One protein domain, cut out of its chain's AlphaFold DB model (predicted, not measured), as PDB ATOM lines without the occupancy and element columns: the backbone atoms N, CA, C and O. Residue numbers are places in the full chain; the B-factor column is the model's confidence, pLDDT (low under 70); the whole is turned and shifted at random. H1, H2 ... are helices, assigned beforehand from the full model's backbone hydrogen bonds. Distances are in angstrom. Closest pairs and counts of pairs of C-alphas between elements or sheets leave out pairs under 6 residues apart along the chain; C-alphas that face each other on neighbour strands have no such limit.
ATOM      1  N   ASP A 338     122.925 215.892 200.891       89.44
ATOM      2  CA  ASP A 338     124.068 216.671 200.408       89.44
ATOM      3  C   ASP A 338     125.259 216.539 201.370       89.44
ATOM      4  O   ASP A 338     125.298 217.149 202.440       89.44
ATOM      5  N   VAL A 339     126.206 215.671 201.007       88.62
ATOM      6  CA  VAL A 339     127.343 215.297 201.860       88.62
ATOM      7  C   VAL A 339     128.289 216.478 202.069       88.62
ATOM      8  O   VAL A 339     128.805 216.645 203.173       88.62
ATOM      9  N   ASP A 340     128.487 217.315 201.052       89.69
ATOM     10  CA  ASP A 340     129.429 218.431 201.118       89.69
ATOM     11  C   ASP A 340     128.890 219.549 202.013       89.69
ATOM     12  O   ASP A 340     129.605 220.029 202.897       89.69
ATOM     13  N   GLU A 341     127.610 219.902 201.870       87.06
ATOM     14  CA  GLU A 341     126.965 220.905 202.728       87.06
ATOM     15  C   GLU A 341     126.888 220.417 204.188       87.06
ATOM     16  O   GLU A 341     127.200 221.168 205.112       87.06
ATOM     17  N   LEU A 342     126.569 219.137 204.427       87.00
ATOM     18  CA  LEU A 342     126.579 218.554 205.776       87.00
ATOM     19  C   LEU A 342     127.985 218.544 206.401       87.00
ATOM     20  O   LEU A 342     128.118 218.788 207.602       87.00
ATOM     21  N   ARG A 343     129.040 218.290 205.612       89.38
ATOM     22  CA  ARG A 343     130.440 218.377 206.070       89.38
ATOM     23  C   ARG A 343     130.821 219.809 206.423       89.38
ATOM     24  O   ARG A 343     131.454 220.026 207.453       89.38
ATOM     25  N   GLN A 344     130.424 220.785 205.607       90.31
ATOM     26  CA  GLN A 344     130.659 222.196 205.910       90.31
ATOM     27  C   GLN A 344     129.974 222.593 207.219       90.31
ATOM     28  O   GLN A 344     130.639 223.121 208.106       90.31
ATOM     29  N   ILE A 345     128.694 222.253 207.397       85.81
ATOM     30  CA  ILE A 345     127.944 222.547 208.628       85.81
ATOM     31  C   ILE A 345     128.581 221.863 209.849       85.81
ATOM     32  O   ILE A 345     128.729 222.493 210.895       85.81
ATOM     33  N   ALA A 346     129.026 220.608 209.717       85.12
ATOM     34  CA  ALA A 346     129.729 219.882 210.778       85.12
ATOM     35  C   ALA A 346     131.054 220.538 211.215       85.12
ATOM     36  O   ALA A 346     131.483 220.346 212.355       85.12
ATOM     37  N   ASN A 347     131.691 221.298 210.319       86.44
ATOM     38  CA  ASN A 347     132.987 221.935 210.542       86.44
ATOM     39  C   ASN A 347     132.890 223.426 210.914       86.44
ATOM     40  O   ASN A 347     133.878 223.976 211.393       86.44
ATOM     41  N   MET A 348     131.741 224.086 210.705       78.88
ATOM     42  CA  MET A 348     131.557 225.516 211.013       78.88
ATOM     43  C   MET A 348     131.599 225.809 212.520       78.88
ATOM     44  O   MET A 348     132.261 226.757 212.930       78.88
ATOM     45  N   ASP A 349     130.922 224.994 213.333       73.31
ATOM     46  CA  ASP A 349     130.983 225.052 214.800       73.31
ATOM     47  C   ASP A 349     130.976 223.623 215.372       73.31
ATOM     48  O   ASP A 349     129.901 223.061 215.611       73.31
ATOM     49  N   PRO A 350     132.154 223.003 215.566       73.50
ATOM     50  CA  PRO A 350     132.271 221.595 215.936       73.50
ATOM     51  C   PRO A 350     131.641 221.221 217.281       73.50
ATOM     52  O   PRO A 350     131.366 220.033 217.480       73.50
ATOM     53  N   GLU A 351     131.439 222.182 218.186       66.31
ATOM     54  CA  GLU A 351     130.828 221.962 219.504       66.31
ATOM     55  C   GLU A 351     129.303 222.156 219.481       66.31
ATOM     56  O   GLU A 351     128.615 221.723 220.407       66.31
ATOM     57  N   SER A 352     128.756 222.726 218.400       76.25
ATOM     58  CA  SER A 352     127.314 222.919 218.251       76.25
ATOM     59  C   SER A 352     126.542 221.606 218.108       76.25
ATOM     60  O   SER A 352     126.986 220.618 217.506       76.25
ATOM     61  N   GLU A 353     125.300 221.625 218.592       72.44
ATOM     62  CA  GLU A 353     124.377 220.505 218.434       72.44
ATOM     63  C   GLU A 353     124.079 220.214 216.952       72.44
ATOM     64  O   GLU A 353     123.980 219.053 216.557       72.44
ATOM     65  N   ILE A 354     124.015 221.244 216.096       75.88
ATOM     66  CA  ILE A 354     123.810 221.073 214.649       75.88
ATOM     67  C   ILE A 354     125.005 220.376 213.997       75.88
ATOM     68  O   ILE A 354     124.805 219.520 213.131       75.88
ATOM     69  N   ALA A 355     126.237 220.667 214.415       74.81
ATOM     70  CA  ALA A 355     127.403 219.949 213.914       74.81
ATOM     71  C   ALA A 355     127.405 218.484 214.365       74.81
ATOM     72  O   ALA A 355     127.697 217.592 213.567       74.81
ATOM     73  N   ALA A 356     127.011 218.206 215.613       73.12
ATOM     74  CA  ALA A 356     126.829 216.837 216.091       73.12
ATOM     75  C   ALA A 356     125.746 216.089 215.288       73.12
ATOM     76  O   ALA A 356     125.978 214.964 214.840       73.12
ATOM     77  N   ARG A 357     124.603 216.736 215.028       77.88
ATOM     78  CA  ARG A 357     123.526 216.203 214.177       77.88
ATOM     79  C   ARG A 357     124.011 215.960 212.741       77.88
ATOM     80  O   ARG A 357     123.754 214.892 212.193       77.88
ATOM     81  N   SER A 358     124.782 216.883 212.166       79.19
ATOM     82  CA  SER A 358     125.373 216.756 210.823       79.19
ATOM     83  C   SER A 358     126.334 215.575 210.719       79.19
ATOM     84  O   SER A 358     126.234 214.796 209.775       79.19
ATOM     85  N   ARG A 359     127.197 215.365 211.724       84.00
ATOM     86  CA  ARG A 359     128.095 214.198 211.788       84.00
ATOM     87  C   ARG A 359     127.330 212.878 211.871       84.00
ATOM     88  O   ARG A 359     127.658 211.953 211.140       84.00
ATOM     89  N   ASN A 360     126.270 212.804 212.674       79.81
ATOM     90  CA  ASN A 360     125.443 211.594 212.761       79.81
ATOM     91  C   ASN A 360     124.745 211.264 211.428       79.81
ATOM     92  O   ASN A 360     124.658 210.095 211.040       79.81
ATOM     93  N   VAL A 361     124.259 212.288 210.715       80.44
ATOM     94  CA  VAL A 361     123.668 212.117 209.378       80.44
ATOM     95  C   VAL A 361     124.731 211.663 208.374       80.44
ATOM     96  O   VAL A 361     124.473 210.728 207.619       80.44
ATOM     97  N   LEU A 362     125.931 212.254 208.391       85.69
ATOM     98  CA  LEU A 362     127.053 211.842 207.538       85.69
ATOM     99  C   LEU A 362     127.457 210.385 207.780       85.69
ATOM    100  O   LEU A 362     127.582 209.636 206.817       85.69
ATOM    101  N   ASP A 363     127.581 209.968 209.039       81.62
ATOM    102  CA  ASP A 363     127.889 208.586 209.421       81.62
ATOM    103  C   ASP A 363     126.836 207.600 208.896       81.62
ATOM    104  O   ASP A 363     127.166 206.521 208.395       81.62
ATOM    105  N   SER A 364     125.562 207.984 208.985       81.25
ATOM    106  CA  SER A 364     124.441 207.176 208.500       81.25
ATOM    107  C   SER A 364     124.436 207.076 206.970       81.25
ATOM    108  O   SER A 364     124.262 205.985 206.425       81.25
ATOM    109  N   LEU A 365     124.661 208.195 206.270       85.50
ATOM    110  CA  LEU A 365     124.752 208.242 204.807       85.50
ATOM    111  C   LEU A 365     125.960 207.463 204.289       85.50
ATOM    112  O   LEU A 365     125.846 206.762 203.285       85.50
ATOM    113  N   GLU A 366     127.099 207.554 204.969       88.94
ATOM    114  CA  GLU A 366     128.315 206.826 204.623       88.94
ATOM    115  C   GLU A 366     128.079 205.316 204.682       88.94
ATOM    116  O   GLU A 366     128.350 204.609 203.710       88.94
ATOM    117  N   LYS A 367     127.520 204.830 205.798       87.38
ATOM    118  CA  LYS A 367     127.206 203.411 205.982       87.38
ATOM    119  C   LYS A 367     126.222 202.912 204.924       87.38
ATOM    120  O   LYS A 367     126.480 201.893 204.291       87.38
ATOM    121  N   ALA A 368     125.135 203.647 204.688       85.12
ATOM    122  CA  ALA A 368     124.145 203.274 203.681       85.12
ATOM    123  C   ALA A 368     124.734 203.265 202.258       85.12
ATOM    124  O   ALA A 368     124.432 202.377 201.461       85.12
ATOM    125  N   THR A 369     125.606 204.227 201.936       88.00
ATOM    126  CA  THR A 369     126.279 204.299 200.630       88.00
ATOM    127  C   THR A 369     127.252 203.138 200.446       88.00
ATOM    128  O   THR A 369     127.317 202.573 199.357       88.00
ATOM    129  N   TRP A 370     127.974 202.751 201.499       89.25
ATOM    130  CA  TRP A 370     128.849 201.580 201.487       89.25
ATOM    131  C   TRP A 370     128.065 200.281 201.271       89.25
ATOM    132  O   TRP A 370     128.380 199.520 200.360       89.25
ATOM    133  N   GLU A 371     126.997 200.055 202.041       87.94
ATOM    134  CA  GLU A 371     126.143 198.867 201.906       87.94
ATOM    135  C   GLU A 371     125.534 198.764 200.497       87.94
ATOM    136  O   GLU A 371     125.556 197.693 199.886       87.94
ATOM    137  N   ALA A 372     125.066 199.885 199.940       86.31
ATOM    138  CA  ALA A 372     124.567 199.941 198.569       86.31
ATOM    139  C   ALA A 372     125.670 199.677 197.528       86.31
ATOM    140  O   ALA A 372     125.446 198.932 196.577       86.31
ATOM    141  N   ALA A 373     126.865 200.247 197.707       89.25
ATOM    142  CA  ALA A 373     127.998 200.040 196.805       89.25
ATOM    143  C   ALA A 373     128.468 198.576 196.786       89.25
ATOM    144  O   ALA A 373     128.796 198.056 195.719       89.25
ATOM    145  N   ILE A 374     128.445 197.893 197.934       88.81
ATOM    146  CA  ILE A 374     128.735 196.457 198.030       88.81
ATOM    147  C   ILE A 374     127.634 195.624 197.374       88.81
ATOM    148  O   ILE A 374     127.942 194.744 196.572       88.81
ATOM    149  N   ALA A 375     126.360 195.922 197.641       83.75
ATOM    150  CA  ALA A 375     125.244 195.217 197.010       83.75
ATOM    151  C   ALA A 375     125.272 195.345 195.472       83.75
ATOM    152  O   ALA A 375     125.038 194.372 194.753       83.75
ATOM    153  N   GLU A 376     125.628 196.525 194.960       87.62
ATOM    154  CA  GLU A 376     125.769 196.813 193.528       87.62
ATOM    155  C   GLU A 376     127.115 196.358 192.928       87.62
ATOM    156  O   GLU A 376     127.316 196.510 191.725       87.62
ATOM    157  N   HIS A 377     128.034 195.800 193.730       87.69
ATOM    158  CA  HIS A 377     129.401 195.436 193.321       87.69
ATOM    159  C   HIS A 377     130.171 196.599 192.661       87.69
ATOM    160  O   HIS A 377     130.974 196.400 191.750       87.69
ATOM    161  N   ASN A 378     129.936 197.830 193.124       89.88
ATOM    162  CA  ASN A 378     130.566 199.042 192.604       89.88
ATOM    163  C   ASN A 378     131.122 199.926 193.742       89.88
ATOM    164  O   ASN A 378     130.548 200.977 194.048       89.88
ATOM    165  N   PRO A 379     132.262 199.551 194.357       87.94
ATOM    166  CA  PRO A 379     132.873 200.305 195.458       87.94
ATOM    167  C   PRO A 379     133.328 201.717 195.063       87.94
ATOM    168  O   PRO A 379     133.447 202.593 195.916       87.94
ATOM    169  N   LYS A 380     133.532 201.977 193.764       89.25
ATOM    170  CA  LYS A 380     133.903 203.305 193.256       89.25
ATOM    171  C   LYS A 380     132.816 204.352 193.530       89.25
ATOM    172  O   LYS A 380     133.135 205.476 193.890       89.25
ATOM    173  N   LYS A 381     131.539 203.953 193.482       86.25
ATOM    174  CA  LYS A 381     130.388 204.806 193.835       86.25
ATOM    175  C   LYS A 381     130.456 205.320 195.280       86.25
ATOM    176  O   LYS A 381     130.006 206.427 195.559       86.25
ATOM    177  N   TYR A 382     131.013 204.518 196.190       91.06
ATOM    178  CA  TYR A 382     131.271 204.936 197.565       91.06
ATOM    179  C   TYR A 382     132.445 205.919 197.635       91.06
ATOM    180  O   TYR A 382     132.299 206.973 198.248       91.06
ATOM    181  N   LEU A 383     133.563 205.622 196.960       89.25
ATOM    182  CA  LEU A 383     134.748 206.491 196.936       89.25
ATOM    183  C   LEU A 383     134.455 207.884 196.363       89.25
ATOM    184  O   LEU A 383     134.922 208.875 196.913       89.25
ATOM    185  N   ASP A 384     133.631 207.971 195.314       88.62
ATOM    186  CA  ASP A 384     133.244 209.250 194.705       88.62
ATOM    187  C   ASP A 384     132.389 210.113 195.659       88.62
ATOM    188  O   ASP A 384     132.413 211.339 195.590       88.62
ATOM    189  N   ARG A 385     131.619 209.481 196.559       87.81
ATOM    190  CA  ARG A 385     130.716 210.153 197.511       87.81
ATOM    191  C   ARG A 385     131.383 210.429 198.867       87.81
ATOM    192  O   ARG A 385     131.024 211.394 199.535       87.81
ATOM    193  N   PHE A 386     132.322 209.580 199.280       90.88
ATOM    194  CA  PHE A 386     133.039 209.636 200.556       90.88
ATOM    195  C   PHE A 386     134.541 209.349 200.350       90.88
ATOM    196  O   PHE A 386     135.028 208.302 200.780       90.88
ATOM    197  N   PRO A 387     135.300 210.279 199.736       86.12
ATOM    198  CA  PRO A 387     136.712 210.060 199.393       86.12
ATOM    199  C   PRO A 387     137.628 209.884 200.614       86.12
ATOM    200  O   PRO A 387     138.640 209.195 200.525       86.12
ATOM    201  N   ASP A 388     137.234 210.442 201.763       85.12
ATOM    202  CA  ASP A 388     137.946 210.345 203.051       85.12
ATOM    203  C   ASP A 388     137.198 209.470 204.076       85.12
ATOM    204  O   ASP A 388     137.326 209.647 205.288       85.12
ATOM    205  N   GLY A 389     136.321 208.585 203.598       83.62
ATOM    206  CA  GLY A 389     135.466 207.756 204.441       83.62
ATOM    207  C   GLY A 389     136.165 206.559 205.105       83.62
ATOM    208  O   GLY A 389     137.230 206.097 204.693       83.62
ATOM    209  N   ARG A 390     135.526 205.992 206.132       90.06
ATOM    210  CA  ARG A 390     135.993 204.839 206.923       90.06
ATOM    211  C   ARG A 390     136.196 203.568 206.102       90.06
ATOM    212  O   ARG A 390     137.013 202.734 206.482       90.06
ATOM    213  N   PHE A 391     135.478 203.410 204.994       89.81
ATOM    214  CA  PHE A 391     135.552 202.225 204.137       89.81
ATOM    215  C   PHE A 391     136.441 202.428 202.904       89.81
ATOM    216  O   PHE A 391     136.474 201.559 202.043       89.81
ATOM    217  N   VAL A 392     137.197 203.531 202.799       88.88
ATOM    218  CA  VAL A 392     138.069 203.805 201.637       88.88
ATOM    219  C   VAL A 392     139.125 202.715 201.443       88.88
ATOM    220  O   VAL A 392     139.341 202.258 200.323       88.88
ATOM    221  N   ALA A 393     139.756 202.250 202.526       84.75
ATOM    222  CA  ALA A 393     140.748 201.175 202.461       84.75
ATOM    223  C   ALA A 393     140.134 199.861 201.947       84.75
ATOM    224  O   ALA A 393     140.712 199.200 201.085       84.75
ATOM    225  N   GLU A 394     138.936 199.524 202.426       87.75
ATOM    226  CA  GLU A 394     138.215 198.321 202.010       87.75
ATOM    227  C   GLU A 394     137.730 198.440 200.557       87.75
ATOM    228  O   GLU A 394     137.893 197.517 199.765       87.75
ATOM    229  N   ALA A 395     137.217 199.607 200.163       87.00
ATOM    230  CA  ALA A 395     136.811 199.897 198.792       87.00
ATOM    231  C   ALA A 395     137.984 199.754 197.811       87.00
ATOM    232  O   ALA A 395     137.845 199.100 196.777       87.00
ATOM    233  N   ASN A 396     139.154 200.309 198.148       86.25
ATOM    234  CA  ASN A 396     140.360 200.210 197.323       86.25
ATOM    235  C   ASN A 396     140.880 198.772 197.219       86.25
ATOM    236  O   ASN A 396     141.303 198.357 196.143       86.25
ATOM    237  N   LYS A 397     140.779 197.989 198.298       86.12
ATOM    238  CA  LYS A 397     141.144 196.567 198.308       86.12
ATOM    239  C   LYS A 397     140.249 195.722 197.396       86.12
ATOM    240  O   LYS A 397     140.728 194.783 196.772       86.12
ATOM    241  N   ILE A 398     138.963 196.060 197.293       82.94
ATOM    242  CA  ILE A 398     138.035 195.386 196.370       82.94
ATOM    243  C   ILE A 398     138.312 195.796 194.913       82.94
ATOM    244  O   ILE A 398     138.160 194.980 194.007       82.94
ATOM    245  N   ILE A 399     138.728 197.045 194.676       79.56
ATOM    246  CA  ILE A 399     139.037 197.560 193.330       79.56
ATOM    247  C   ILE A 399     140.376 197.021 192.801       79.56
ATOM    248  O   ILE A 399     140.505 196.823 191.593       79.56
ATOM    249  N   GLN A 400     141.357 196.770 193.671       65.69
ATOM    250  CA  GLN A 400     142.668 196.230 193.301       65.69
ATOM    251  C   GLN A 400     142.892 194.836 193.913       65.69
ATOM    252  O   GLN A 400     143.439 194.727 195.012       65.69
ATOM    253  N   PRO A 401     142.510 193.745 193.225       50.34
ATOM    254  CA  PRO A 401     142.990 192.422 193.596       50.34
ATOM    255  C   PRO A 401     144.499 192.339 193.308       50.34
ATOM    256  O   PRO A 401     144.922 192.521 192.171       50.34
TER     257      PRO A 401
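What this domain is: This is residues 338 to 401 of the 569 residues of the protein "Protein TonB" of Saprospirales bacterium (UniProt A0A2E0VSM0). One long helix, H2, makes the length of this rod, and two short helices pack along one side of it, H1 on its first part and H3 on its later part. H4 packs on H3, so that the chain folds back and forth as three helical hairpins in succession. The printed part has 64 residues with four named helices, in the order H1, H2, H3, H4, and no named strand; the class is all helix. It is only just loose, close to compact, with a radius of gyration of the C-alphas of 12.9 A, and spans 42 by 17 by 14 A.

How they stand to each other: H2, residues 353 to 375, touches H1, residues 339 to 348, with residues 354 to 362 alone. The closest C-alphas of this hairpin, those of Ala 346 and Ala 355, are 3.9 A apart, at a shallow tilt of 27 degrees, opposite ways. With residues 366 to 373 alone, H2 touches H3, residues 380 to 385, in a hairpin at a shallow tilt of 14 degrees, opposite ways; the closest C-alphas, of Trp 370 and Tyr 382, are 5.7 A apart. H3 and H4, residues 392 to 399, touch as a hairpin at 27 degrees, with C-alphas 383 and 392 closest at 6.4 A. H1 and H4 are apart. Every O i to N i+4 pair is within hydrogen-bond range in H1, H2 and H4; H3 has 1 of 2, and 2 of 3 for O i to N i+3.

Where its parts are: H2 runs 33.2 A from C-alpha 353 at (124.377, 220.505, 218.434) to C-alpha 375 at (125.244, 195.217, 197.010). H1 measures 14.4 A, H3 8.7 A, and H4 10.4 A, ending at (139.037, 197.560, 193.330).

The domain as a whole: The C-alphas of Ser 352 and Pro 401, the two farthest apart, are 42.2 A apart. The printed part has no cut and no long link. Residues 351, 400 and 401 have pLDDT under 70.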